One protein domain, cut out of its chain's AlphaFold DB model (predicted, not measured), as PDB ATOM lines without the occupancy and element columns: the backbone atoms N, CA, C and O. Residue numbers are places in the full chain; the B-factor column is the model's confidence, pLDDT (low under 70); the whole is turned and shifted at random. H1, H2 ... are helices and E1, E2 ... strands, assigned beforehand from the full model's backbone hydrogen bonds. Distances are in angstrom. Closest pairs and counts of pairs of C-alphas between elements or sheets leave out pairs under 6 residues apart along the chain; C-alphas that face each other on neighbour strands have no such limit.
ATOM      1  N   LYS A   3       8.456  18.633 -28.100       75.06
ATOM      2  CA  LYS A   3       7.855  18.682 -29.438       75.06
ATOM      3  C   LYS A   3       8.677  19.572 -30.353       75.06
ATOM      4  O   LYS A   3       8.879  20.753 -30.076       75.06
ATOM      5  N   LEU A   4       9.132  18.990 -31.454       75.44
ATOM      6  CA  LEU A   4       9.828  19.705 -32.513       75.44
ATOM      7  C   LEU A   4       8.849  20.515 -33.377       75.44
ATOM      8  O   LEU A   4       7.625  20.389 -33.278       75.44
ATOM      9  N   LYS A   5       9.391  21.383 -34.240       70.25
ATOM     10  CA  LYS A   5       8.597  22.218 -35.160       70.25
ATOM     11  C   LYS A   5       7.673  21.407 -36.075       70.25
ATOM     12  O   LYS A   5       6.573  21.883 -36.355       70.25
ATOM     13  N   ASP A   6       8.122  20.238 -36.521       72.25
ATOM     14  CA  ASP A   6       7.403  19.288 -37.382       72.25
ATOM     15  C   ASP A   6       6.284  18.518 -36.649       72.25
ATOM     16  O   ASP A   6       5.506  17.812 -37.283       72.25
ATOM     17  N   GLY A   7       6.162  18.689 -35.327       71.25
ATOM     18  CA  GLY A   7       5.198  17.977 -34.490       71.25
ATOM     19  C   GLY A   7       5.716  16.649 -33.940       71.25
ATOM     20  O   GLY A   7       5.000  16.017 -33.160       71.25
ATOM     21  N   SER A   8       6.944  16.256 -34.286       76.81
ATOM     22  CA  SER A   8       7.576  15.039 -33.790       76.81
ATOM     23  C   SER A   8       7.892  15.150 -32.301       76.81
ATOM     24  O   SER A   8       8.383  16.175 -31.816       76.81
ATOM     25  N   GLU A   9       7.621  14.073 -31.569       81.50
ATOM     26  CA  GLU A   9       7.975  13.955 -30.159       81.50
ATOM     27  C   GLU A   9       9.393  13.409 -30.029       81.50
ATOM     28  O   GLU A   9       9.719  12.343 -30.548       81.50
ATOM     29  N   VAL A  10      10.247  14.146 -29.322       83.06
ATOM     30  CA  VAL A  10      11.644  13.769 -29.105       83.06
ATOM     31  C   VAL A  10      11.992  13.724 -27.623       83.06
ATOM     32  O   VAL A  10      11.416  14.423 -26.778       83.06
ATOM     33  N   SER A  11      12.944  12.853 -27.296       86.44
ATOM     34  CA  SER A  11      13.520  12.751 -25.960       86.44
ATOM     35  C   SER A  11      14.607  13.807 -25.753       86.44
ATOM     36  O   SER A  11      15.211  14.300 -26.705       86.44
ATOM     37  N   GLU A  12      14.894  14.120 -24.490       86.25
ATOM     38  CA  GLU A  12      16.027  14.977 -24.116       86.25
ATOM     39  C   GLU A  12      17.351  14.451 -24.691       86.25
ATOM     40  O   GLU A  12      18.146  15.217 -25.226       86.25
ATOM     41  N   ALA A  13      17.544  13.129 -24.662       86.94
ATOM     42  CA  ALA A  13      18.735  12.475 -25.196       86.94
ATOM     43  C   ALA A  13      18.907  12.688 -26.710       86.94
ATOM     44  O   ALA A  13      20.028  12.857 -27.180       86.94
ATOM     45  N   ALA A  14      17.811  12.722 -27.478       86.44
ATOM     46  CA  ALA A  14      17.866  13.018 -28.908       86.44
ATOM     47  C   ALA A  14      18.253  14.484 -29.173       86.44
ATOM     48  O   ALA A  14      19.001  14.766 -30.108       86.44
ATOM     49  N   ILE A  15      17.788  15.410 -28.326       86.62
ATOM     50  CA  ILE A  15      18.167  16.826 -28.396       86.62
ATOM     51  C   ILE A  15      19.648  17.004 -28.038       86.62
ATOM     52  O   ILE A  15      20.349  17.726 -28.741       86.62
ATOM     53  N   ASP A  16      20.146  16.324 -27.001       91.12
ATOM     54  CA  ASP A  16      21.569  16.344 -26.629       91.12
ATOM     55  C   ASP A  16      22.461  15.767 -27.735       91.12
ATOM     56  O   ASP A  16      23.461  16.389 -28.098       91.12
ATOM     57  N   ALA A  17      22.068  14.645 -28.345       90.75
ATOM     58  CA  ALA A  17      22.785  14.077 -29.485       90.75
ATOM     59  C   ALA A  17      22.847  15.068 -30.660       90.75
ATOM     60  O   ALA A  17      23.931  15.406 -31.134       90.75
ATOM     61  N   ALA A  18      21.706  15.625 -31.071       88.00
ATOM     62  CA  ALA A  18      21.646  16.591 -32.164       88.00
ATOM     63  C   ALA A  18      22.383  17.907 -31.851       88.00
ATOM     64  O   ALA A  18      22.968  18.517 -32.750       88.00
ATOM     65  N   PHE A  19      22.396  18.344 -30.589       90.50
ATOM     66  CA  PHE A  19      23.178  19.494 -30.135       90.50
ATOM     67  C   PHE A  19      24.680  19.238 -30.293       90.50
ATOM     68  O   PHE A  19      25.384  20.060 -30.878       90.50
ATOM     69  N   ARG A  20      25.162  18.074 -29.840       89.62
ATOM     70  CA  ARG A  20      26.572  17.668 -29.973       89.62
ATOM     71  C   ARG A  20      26.994  17.473 -31.426       89.62
ATOM     72  O   ARG A  20      28.123  17.795 -31.777       89.62
ATOM     73  N   GLU A  21      26.086  16.993 -32.268       89.69
ATOM     74  CA  GLU A  21      26.301  16.849 -33.711       89.69
ATOM     75  C   GLU A  21      26.216  18.181 -34.476       89.69
ATOM     76  O   GLU A  21      26.479  18.217 -35.677       89.69
ATOM     77  N   GLY A  22      25.843  19.284 -33.816       87.94
ATOM     78  CA  GLY A  22      25.672  20.589 -34.460       87.94
ATOM     79  C   GLY A  22      24.463  20.670 -35.398       87.94
ATOM     80  O   GLY A  22      24.392  21.585 -36.218       87.94
ATOM     81  N   LYS A  23      23.521  19.728 -35.277       89.56
ATOM     82  CA  LYS A  23      22.273  19.654 -36.053       89.56
ATOM     83  C   LYS A  23      21.090  20.325 -35.354       89.56
ATOM     84  O   LYS A  23      20.052  20.541 -35.968       89.56
ATOM     85  N   ALA A  24      21.220  20.659 -34.071       90.81
ATOM     86  CA  ALA A  24      20.197  21.414 -33.360       90.81
ATOM     87  C   ALA A  24      20.123  22.857 -33.888       90.81
ATOM     88  O   ALA A  24      21.115  23.588 -33.883       90.81
ATOM     89  N   VAL A  25      18.932  23.278 -34.304       91.38
ATOM     90  CA  VAL A  25      18.651  24.605 -34.855       91.38
ATOM     91  C   VAL A  25      17.398  25.177 -34.207       91.38
ATOM     92  O   VAL A  25      16.346  24.546 -34.171       91.38
ATOM     93  N   ILE A  26      17.491  26.406 -33.707       89.88
ATOM     94  CA  ILE A  26      16.347  27.160 -33.200       89.88
ATOM     95  C   ILE A  26      15.755  27.955 -34.357       89.88
ATOM     96  O   ILE A  26      16.435  28.775 -34.971       89.88
ATOM     97  N   VAL A  27      14.477  27.730 -34.632       87.88
ATOM     98  CA  VAL A  27      13.676  28.494 -35.582       87.88
ATOM     99  C   VAL A  27      12.914  29.563 -34.822       87.88
ATOM    100  O   VAL A  27      12.037  29.255 -34.015       87.88
ATOM    101  N   HIS A  28      13.210  30.812 -35.131       87.06
ATOM    102  CA  HIS A  28      12.499  31.979 -34.637       87.06
ATOM    103  C   HIS A  28      11.488  32.414 -35.677       87.06
ATOM    104  O   HIS A  28      11.823  32.543 -36.851       87.06
ATOM    105  N   VAL A  29      10.260  32.654 -35.241       83.25
ATOM    106  CA  VAL A  29       9.180  33.178 -36.067       83.25
ATOM    107  C   VAL A  29       8.684  34.458 -35.416       83.25
ATOM    108  O   VAL A  29       8.332  34.464 -34.237       83.25
ATOM    109  N   ARG A  30       8.613  35.528 -36.190       82.56
ATOM    110  CA  ARG A  30       7.956  36.781 -35.851       82.56
ATOM    111  C   ARG A  30       6.799  36.963 -36.820       82.56
ATOM    112  O   ARG A  30       7.003  36.825 -38.017       82.56
ATOM    113  N   ARG A  31       5.610  37.210 -36.283       78.44
ATOM    114  CA  ARG A  31       4.358  37.406 -37.016       78.44
ATOM    115  C   ARG A  31       3.667  38.649 -36.482       78.44
ATOM    116  O   ARG A  31       3.906  39.044 -35.334       78.44
ATOM    117  N   GLU A  32       2.736  39.208 -37.238       73.06
ATOM    118  CA  GLU A  32       1.808  40.186 -36.679       73.06
ATOM    119  C   GLU A  32       0.999  39.533 -35.542       73.06
ATOM    120  O   GLU A  32       0.375  38.487 -35.714       73.06
ATOM    121  N   GLY A  33       1.072  40.113 -34.340       70.38
ATOM    122  CA  GLY A  33       0.381  39.591 -33.158       70.38
ATOM    123  C   GLY A  33       1.103  38.472 -32.395       70.38
ATOM    124  O   GLY A  33       0.537  37.957 -31.431       70.38
ATOM    125  N   GLY A  34       2.341  38.101 -32.751       70.06
ATOM    126  CA  GLY A  34       3.105  37.175 -31.912       70.06
ATOM    127  C   GLY A  34       4.491  36.787 -32.411       70.06
ATOM    128  O   GLY A  34       4.815  36.853 -33.593       70.06
ATOM    129  N   CYS A  35       5.316  36.307 -31.486       77.88
ATOM    130  CA  CYS A  35       6.587  35.667 -31.796       77.88
ATOM    131  C   CYS A  35       6.609  34.248 -31.212       77.88
ATOM    132  O   CYS A  35       5.908  33.947 -30.245       77.88
ATOM    133  N   GLY A  36       7.431  33.371 -31.773       78.94
ATOM    134  CA  GLY A  36       7.650  32.039 -31.230       78.94
ATOM    135  C   GLY A  36       9.018  31.500 -31.606       78.94
ATOM    136  O   GLY A  36       9.565  31.849 -32.649       78.94
ATOM    137  N   ALA A  37       9.548  30.623 -30.763       83.88
ATOM    138  CA  ALA A  37      10.745  29.850 -31.048       83.88
ATOM    139  C   ALA A  37      10.399  28.360 -30.999       83.88
ATOM    140  O   ALA A  37       9.585  27.937 -30.177       83.88
ATOM    141  N   ARG A  38      10.978  27.573 -31.905       84.75
ATOM    142  CA  ARG A  38      10.860  26.108 -31.920       84.75
ATOM    143  C   ARG A  38      12.191  25.476 -32.279       84.75
ATOM    144  O   ARG A  38      12.978  26.084 -32.999       84.75
ATOM    145  N   LEU A  39      12.416  24.247 -31.832       86.94
ATOM    146  CA  LEU A  39      13.607  23.483 -32.186       86.94
ATOM    147  C   LEU A  39      13.379  22.618 -33.442       86.94
ATOM    148  O   LEU A  39      12.312  22.023 -33.621       86.94
ATOM    149  N   LEU A  40      14.408  22.546 -34.285       88.31
ATOM    150  CA  LEU A  40      14.625  21.581 -35.361       88.31
ATOM    151  C   LEU A  40      15.941  20.837 -35.102       88.31
ATOM    152  O   LEU A  40      16.867  21.400 -34.521       88.31
ATOM    153  N   LEU A  41      16.021  19.575 -35.523       88.25
ATOM    154  CA  LEU A  41      17.212  18.726 -35.366       88.25
ATOM    155  C   LEU A  41      17.814  18.298 -36.720       88.25
ATOM    156  O   LEU A  41      18.582  17.342 -36.779       88.25
ATOM    157  N   ASP A  42      17.433  18.968 -37.807       84.62
ATOM    158  CA  ASP A  42      17.849  18.667 -39.185       84.62
ATOM    159  C   ASP A  42      19.153  19.372 -39.597       84.62
ATOM    160  O   ASP A  42      19.783  18.989 -40.581       84.62
ATOM    161  N   GLY A  43      19.597  20.370 -38.828       84.31
ATOM    162  CA  GLY A  43      20.750  21.206 -39.155       84.31
ATOM    163  C   GLY A  43      20.473  22.257 -40.231       84.31
ATOM    164  O   GLY A  43      21.404  22.952 -40.646       84.31
ATOM    165  N   GLU A  44      19.227  22.400 -40.690       87.56
ATOM    166  CA  GLU A  44      18.895  23.313 -41.776       87.56
ATOM    167  C   GLU A  44      18.768  24.756 -41.292       87.56
ATOM    168  O   GLU A  44      18.056  25.083 -40.340       87.56
ATOM    169  N   HIS A  45      19.448  25.656 -42.001       88.69
ATOM    170  CA  HIS A  45      19.449  27.079 -41.709       88.69
ATOM    171  C   HIS A  45      18.786  27.871 -42.829       88.69
ATOM    172  O   HIS A  45      19.141  27.757 -44.000       88.69
ATOM    173  N   PHE A  46      17.861  28.743 -42.450       87.38
ATOM    174  CA  PHE A  46      17.230  29.696 -43.348       87.38
ATOM    175  C   PHE A  46      16.989  31.038 -42.650       87.38
ATOM    176  O   PHE A  46      16.955  31.129 -41.418       87.38
ATOM    177  N   ASP A  47      16.851  32.086 -43.457       88.38
ATOM    178  CA  ASP A  47      16.558  33.446 -43.015       88.38
ATOM    179  C   ASP A  47      15.683  34.150 -44.058       88.38
ATOM    180  O   ASP A  47      16.018  34.221 -45.251       88.38
ATOM    181  N   THR A  48      14.533  34.630 -43.599       85.31
ATOM    182  CA  THR A  48      13.528  35.342 -44.399       85.31
ATOM    183  C   THR A  48      13.327  36.783 -43.935       85.31
ATOM    184  O   THR A  48      12.502  37.490 -44.512       85.31
ATOM    185  N   ARG A  49      14.106  37.254 -42.948       83.62
ATOM    186  CA  ARG A  49      14.047  38.644 -42.473       83.62
ATOM    187  C   ARG A  49      14.295  39.615 -43.621       83.62
ATOM    188  O   ARG A  49      15.191  39.402 -44.440       83.62
ATOM    189  N   GLY A  50      13.473  40.660 -43.700       76.12
ATOM    190  CA  GLY A  50      13.551  41.682 -44.750       76.12
ATOM    191  C   GLY A  50      13.294  41.206 -46.191       76.12
ATOM    192  O   GLY A  50      13.460  42.002 -47.113       76.12
ATOM    193  N   LYS A  51      12.896  39.943 -46.422       75.50
ATOM    194  CA  LYS A  51      12.578  39.428 -47.771       75.50
ATOM    195  C   LYS A  51      11.120  39.643 -48.185       75.50
ATOM    196  O   LYS A  51      10.815  39.541 -49.369       75.50
ATOM    197  N   CYS A  52      10.236  39.953 -47.238       64.12
ATOM    198  CA  CYS A  52       8.846  40.314 -47.507       64.12
ATOM    199  C   CYS A  52       8.657  41.833 -47.430       64.12
ATOM    200  O   CYS A  52       9.074  42.471 -46.467       64.12
ATOM    201  N   CYS A  53       7.965  42.397 -48.424       60.25
ATOM    202  CA  CYS A  53       7.599  43.820 -48.495       60.25
ATOM    203  C   CYS A  53       6.765  44.264 -47.281       60.25
ATOM    204  O   CYS A  53       6.804  45.421 -46.871       60.25
ATOM    205  N   HIS A  54       6.030  43.316 -46.699       55.81
ATOM    206  CA  HIS A  54       5.376  43.436 -45.411       55.81
ATOM    207  C   HIS A  54       6.218  42.662 -44.396       55.81
ATOM    208  O   HIS A  54       6.140  41.438 -44.335       55.81
ATOM    209  N   ALA A  55       7.032  43.370 -43.607       57.97
ATOM    210  CA  ALA A  55       7.897  42.834 -42.542       57.97
ATOM    211  C   ALA A  55       7.123  42.191 -41.364       57.97
ATOM    212  O   ALA A  55       7.615  42.123 -40.240       57.97
ATOM    213  N   LEU A  56       5.878  41.788 -41.613       62.78
ATOM    214  CA  LEU A  56       4.939  41.266 -40.638       62.78
ATOM    215  C   LEU A  56       5.213  39.794 -40.335       62.78
ATOM    216  O   LEU A  56       5.037  39.415 -39.189       62.78
ATOM    217  N   ASP A  57       5.715  39.011 -41.298       71.38
ATOM    218  CA  ASP A  57       6.088  37.605 -41.104       71.38
ATOM    219  C   ASP A  57       7.567  37.368 -41.443       71.38
ATOM    220  O   ASP A  57       7.962  37.276 -42.605       71.38
ATOM    221  N   GLU A  58       8.395  37.238 -40.410       84.69
ATOM    222  CA  GLU A  58       9.816  36.930 -40.524       84.69
ATOM    223  C   GLU A  58      10.125  35.607 -39.832       84.69
ATOM    224  O   GLU A  58       9.744  35.367 -38.690       84.69
ATOM    225  N   THR A  59      10.869  34.736 -40.499       86.00
ATOM    226  CA  THR A  59      11.394  33.507 -39.900       86.00
ATOM    227  C   THR A  59      12.893  33.399 -40.130       86.00
ATOM    228  O   THR A  59      13.362  33.523 -41.264       86.00
ATOM    229  N   TRP A  60      13.654  33.141 -39.072       89.62
ATOM    230  CA  TRP A  60      15.095  32.927 -39.162       89.62
ATOM    231  C   TRP A  60      15.543  31.808 -38.236       89.62
ATOM    232  O   TRP A  60      14.832  31.397 -37.321       89.62
ATOM    233  N   THR A  61      16.746  31.314 -38.482       91.56
ATOM    234  CA  THR A  61      17.338  30.223 -37.714       91.56
ATOM    235  C   THR A  61      18.577  30.684 -36.966       91.56
ATOM    236  O   THR A  61      19.318  31.551 -37.429       91.56
ATOM    237  N   SER A  62      18.830  30.093 -35.804       91.06
ATOM    238  CA  SER A  62      20.082  30.259 -35.072       91.06
ATOM    239  C   SER A  62      20.516  28.939 -34.457       91.06
ATOM    240  O   SER A  62      19.693  28.081 -34.149       91.06
ATOM    241  N   ARG A  63      21.820  28.775 -34.240       90.94
ATOM    242  CA  ARG A  63      22.318  27.637 -33.465       90.94
ATOM    243  C   ARG A  63      22.117  27.909 -31.971       90.94
ATOM    244  O   ARG A  63      22.438  29.020 -31.542       90.94
ATOM    245  N   PRO A  64      21.614  26.940 -31.190       89.44
ATOM    246  CA  PRO A  64      21.639  27.028 -29.736       89.44
ATOM    247  C   PRO A  64      23.095  27.110 -29.265       89.44
ATOM    248  O   PRO A  64      23.957  26.375 -29.743       89.44
ATOM    249  N   LYS A  65      23.381  28.005 -28.322       90.19
ATOM    250  CA  LYS A  65      24.707  28.140 -27.699       90.19
ATOM    251  C   LYS A  65      24.891  27.170 -26.542       90.19
ATOM    252  O   LYS A  65      26.017  26.840 -26.182       90.19
ATOM    253  N   THR A  66      23.788  26.735 -25.941       90.56
ATOM    254  CA  THR A  66      23.784  25.793 -24.823       90.56
ATOM    255  C   THR A  66      22.718  24.727 -25.031       90.56
ATOM    256  O   THR A  66      21.686  24.988 -25.649       90.56
ATOM    257  N   LEU A  67      22.937  23.538 -24.460       87.25
ATOM    258  CA  LEU A  67      21.932  22.473 -24.459       87.25
ATOM    259  C   LEU A  67      20.620  22.947 -23.820       87.25
ATOM    260  O   LEU A  67      19.541  22.649 -24.321       87.25
ATOM    261  N   LYS A  68      20.714  23.750 -22.753       87.06
ATOM    262  CA  LYS A  68      19.555  24.346 -22.089       87.06
ATOM    263  C   LYS A  68      18.711  25.190 -23.045       87.06
ATOM    264  O   LYS A  68      17.500  25.045 -23.060       87.06
ATOM    265  N   GLU A  69      19.345  26.010 -23.879       85.56
ATOM    266  CA  GLU A  69      18.647  26.823 -24.882       85.56
ATOM    267  C   GLU A  69      17.909  25.956 -25.914       85.56
ATOM    268  O   GLU A  69      16.787  26.274 -26.303       85.56
ATOM    269  N   ALA A  70      18.507  24.830 -26.324       86.12
ATOM    270  CA  ALA A  70      17.852  23.874 -27.214       86.12
ATOM    271  C   ALA A  70      16.628  23.225 -26.543       86.12
ATOM    272  O   ALA A  70      15.560  23.145 -27.149       86.12
ATOM    273  N   LEU A  71      16.764  22.810 -25.282       85.44
ATOM    274  CA  LEU A  71      15.675  22.214 -24.508       85.44
ATOM    275  C   LEU A  71      14.536  23.208 -24.258       85.44
ATOM    276  O   LEU A  71      13.378  22.858 -24.472       85.44
ATOM    277  N   ASP A  72      14.850  24.450 -23.891       84.19
ATOM    278  CA  ASP A  72      13.861  25.516 -23.690       84.19
ATOM    279  C   ASP A  72      13.104  25.824 -24.998       84.19
ATOM    280  O   ASP A  72      11.879  25.971 -24.991       84.19
ATOM    281  N   ALA A  73      13.799  25.843 -26.145       82.00
ATOM    282  CA  ALA A  73      13.177  26.023 -27.460       82.00
ATOM    283  C   ALA A  73      12.285  24.837 -27.881       82.00
ATOM    284  O   ALA A  73      11.319  25.022 -28.626       82.00
ATOM    285  N   ALA A  74      12.586  23.623 -27.417       80.31
ATOM    286  CA  ALA A  74      11.800  22.420 -27.697       80.31
ATOM    287  C   ALA A  74      10.629  22.216 -26.720       80.31
ATOM    288  O   ALA A  74       9.683  21.486 -27.023       80.31
ATOM    289  N   TYR A  75      10.675  22.844 -25.540       74.00
ATOM    290  CA  TYR A  75       9.646  22.712 -24.504       74.00
ATOM    291  C   TYR A  75       8.354  23.482 -24.838       74.00
ATOM    292  O   TYR A  75       7.390  23.409 -24.086       74.00
ATOM    293  N   TYR A  76       8.301  24.165 -25.988       62.25
ATOM    294  CA  TYR A  76       7.178  24.997 -26.428       62.25
ATOM    295  C   TYR A  76       6.731  25.977 -25.335       62.25
ATOM    296  O   TYR A  76       5.753  25.759 -24.627       62.25
TER     297      TYR A  76
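AT A GLANCE: This is residues 3 to 76 of the 84 residues of an uncharacterized protein of Candidatus Methylospira mobilis (UniProt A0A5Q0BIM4). A narrow sheet of three antiparallel strands has two helices at one end: H2 packs over E2 and rises from the sheet, while H1 lies beyond the strands' ends and only grazes the sheet. At the opposite end lie the turn between E1 and E2 and the loop of residues 52 to 56, part of a long link that runs back past E3. The printed part has 74 residues, with H1, E1, E2, E3 and H2 along the chain and sheet order E2, E1, E3. The class is mixed, helices and strands, with 36 residues, under half, in named elements. The whole is compact, radius of gyration of the C-alphas 12.6 A, yet only just elongated, spanning 40 by 20 by 19 A.

IN THESE COORDINATES: H1 is residues 12 to 20, 12.4 A long, beginning at C-alpha 12 (16.027, 14.977, -24.116). E1 is residues 25 to 31, 19.3 A; E2 is residues 34 to 40, 19.7 A; E3 is residues 58 to 62, 13.4 A. H2, residues 67 to 74, 10.6 A, ends at C-alpha 74 (11.800, 22.420, -27.697).

HOW THE PARTS SIT: Inner strand E1 forms a hairpin with E2, with N 29 and O 36 2.8 A apart, within hydrogen-bond range. E1 and E3 are antiparallel at 161 degrees, with N 30 and O 58 at 2.7 A, within that range. H2 is over E2 at a height of 8.2 A over the sheet and stands up from it at 49 degrees; their closest C-alphas, Leu 39 and Ala 74, are 5.0 A apart. H1 and H2 touch, closest C-alphas Asp 16 and Leu 67 at 6.5 A, at a steep tilt of 59 degrees, opposite ways. In H1 and H2 every O i to N i+4 pair is within hydrogen-bond range.

THE WHOLE: The C-alphas farthest apart, Ala 13 and Cys 53, are 40.6 A apart. The printed part has no cut; the link from E2 to E3, 17 residues, is long. Residues 52 to 56 and 76 have pLDDT under 70.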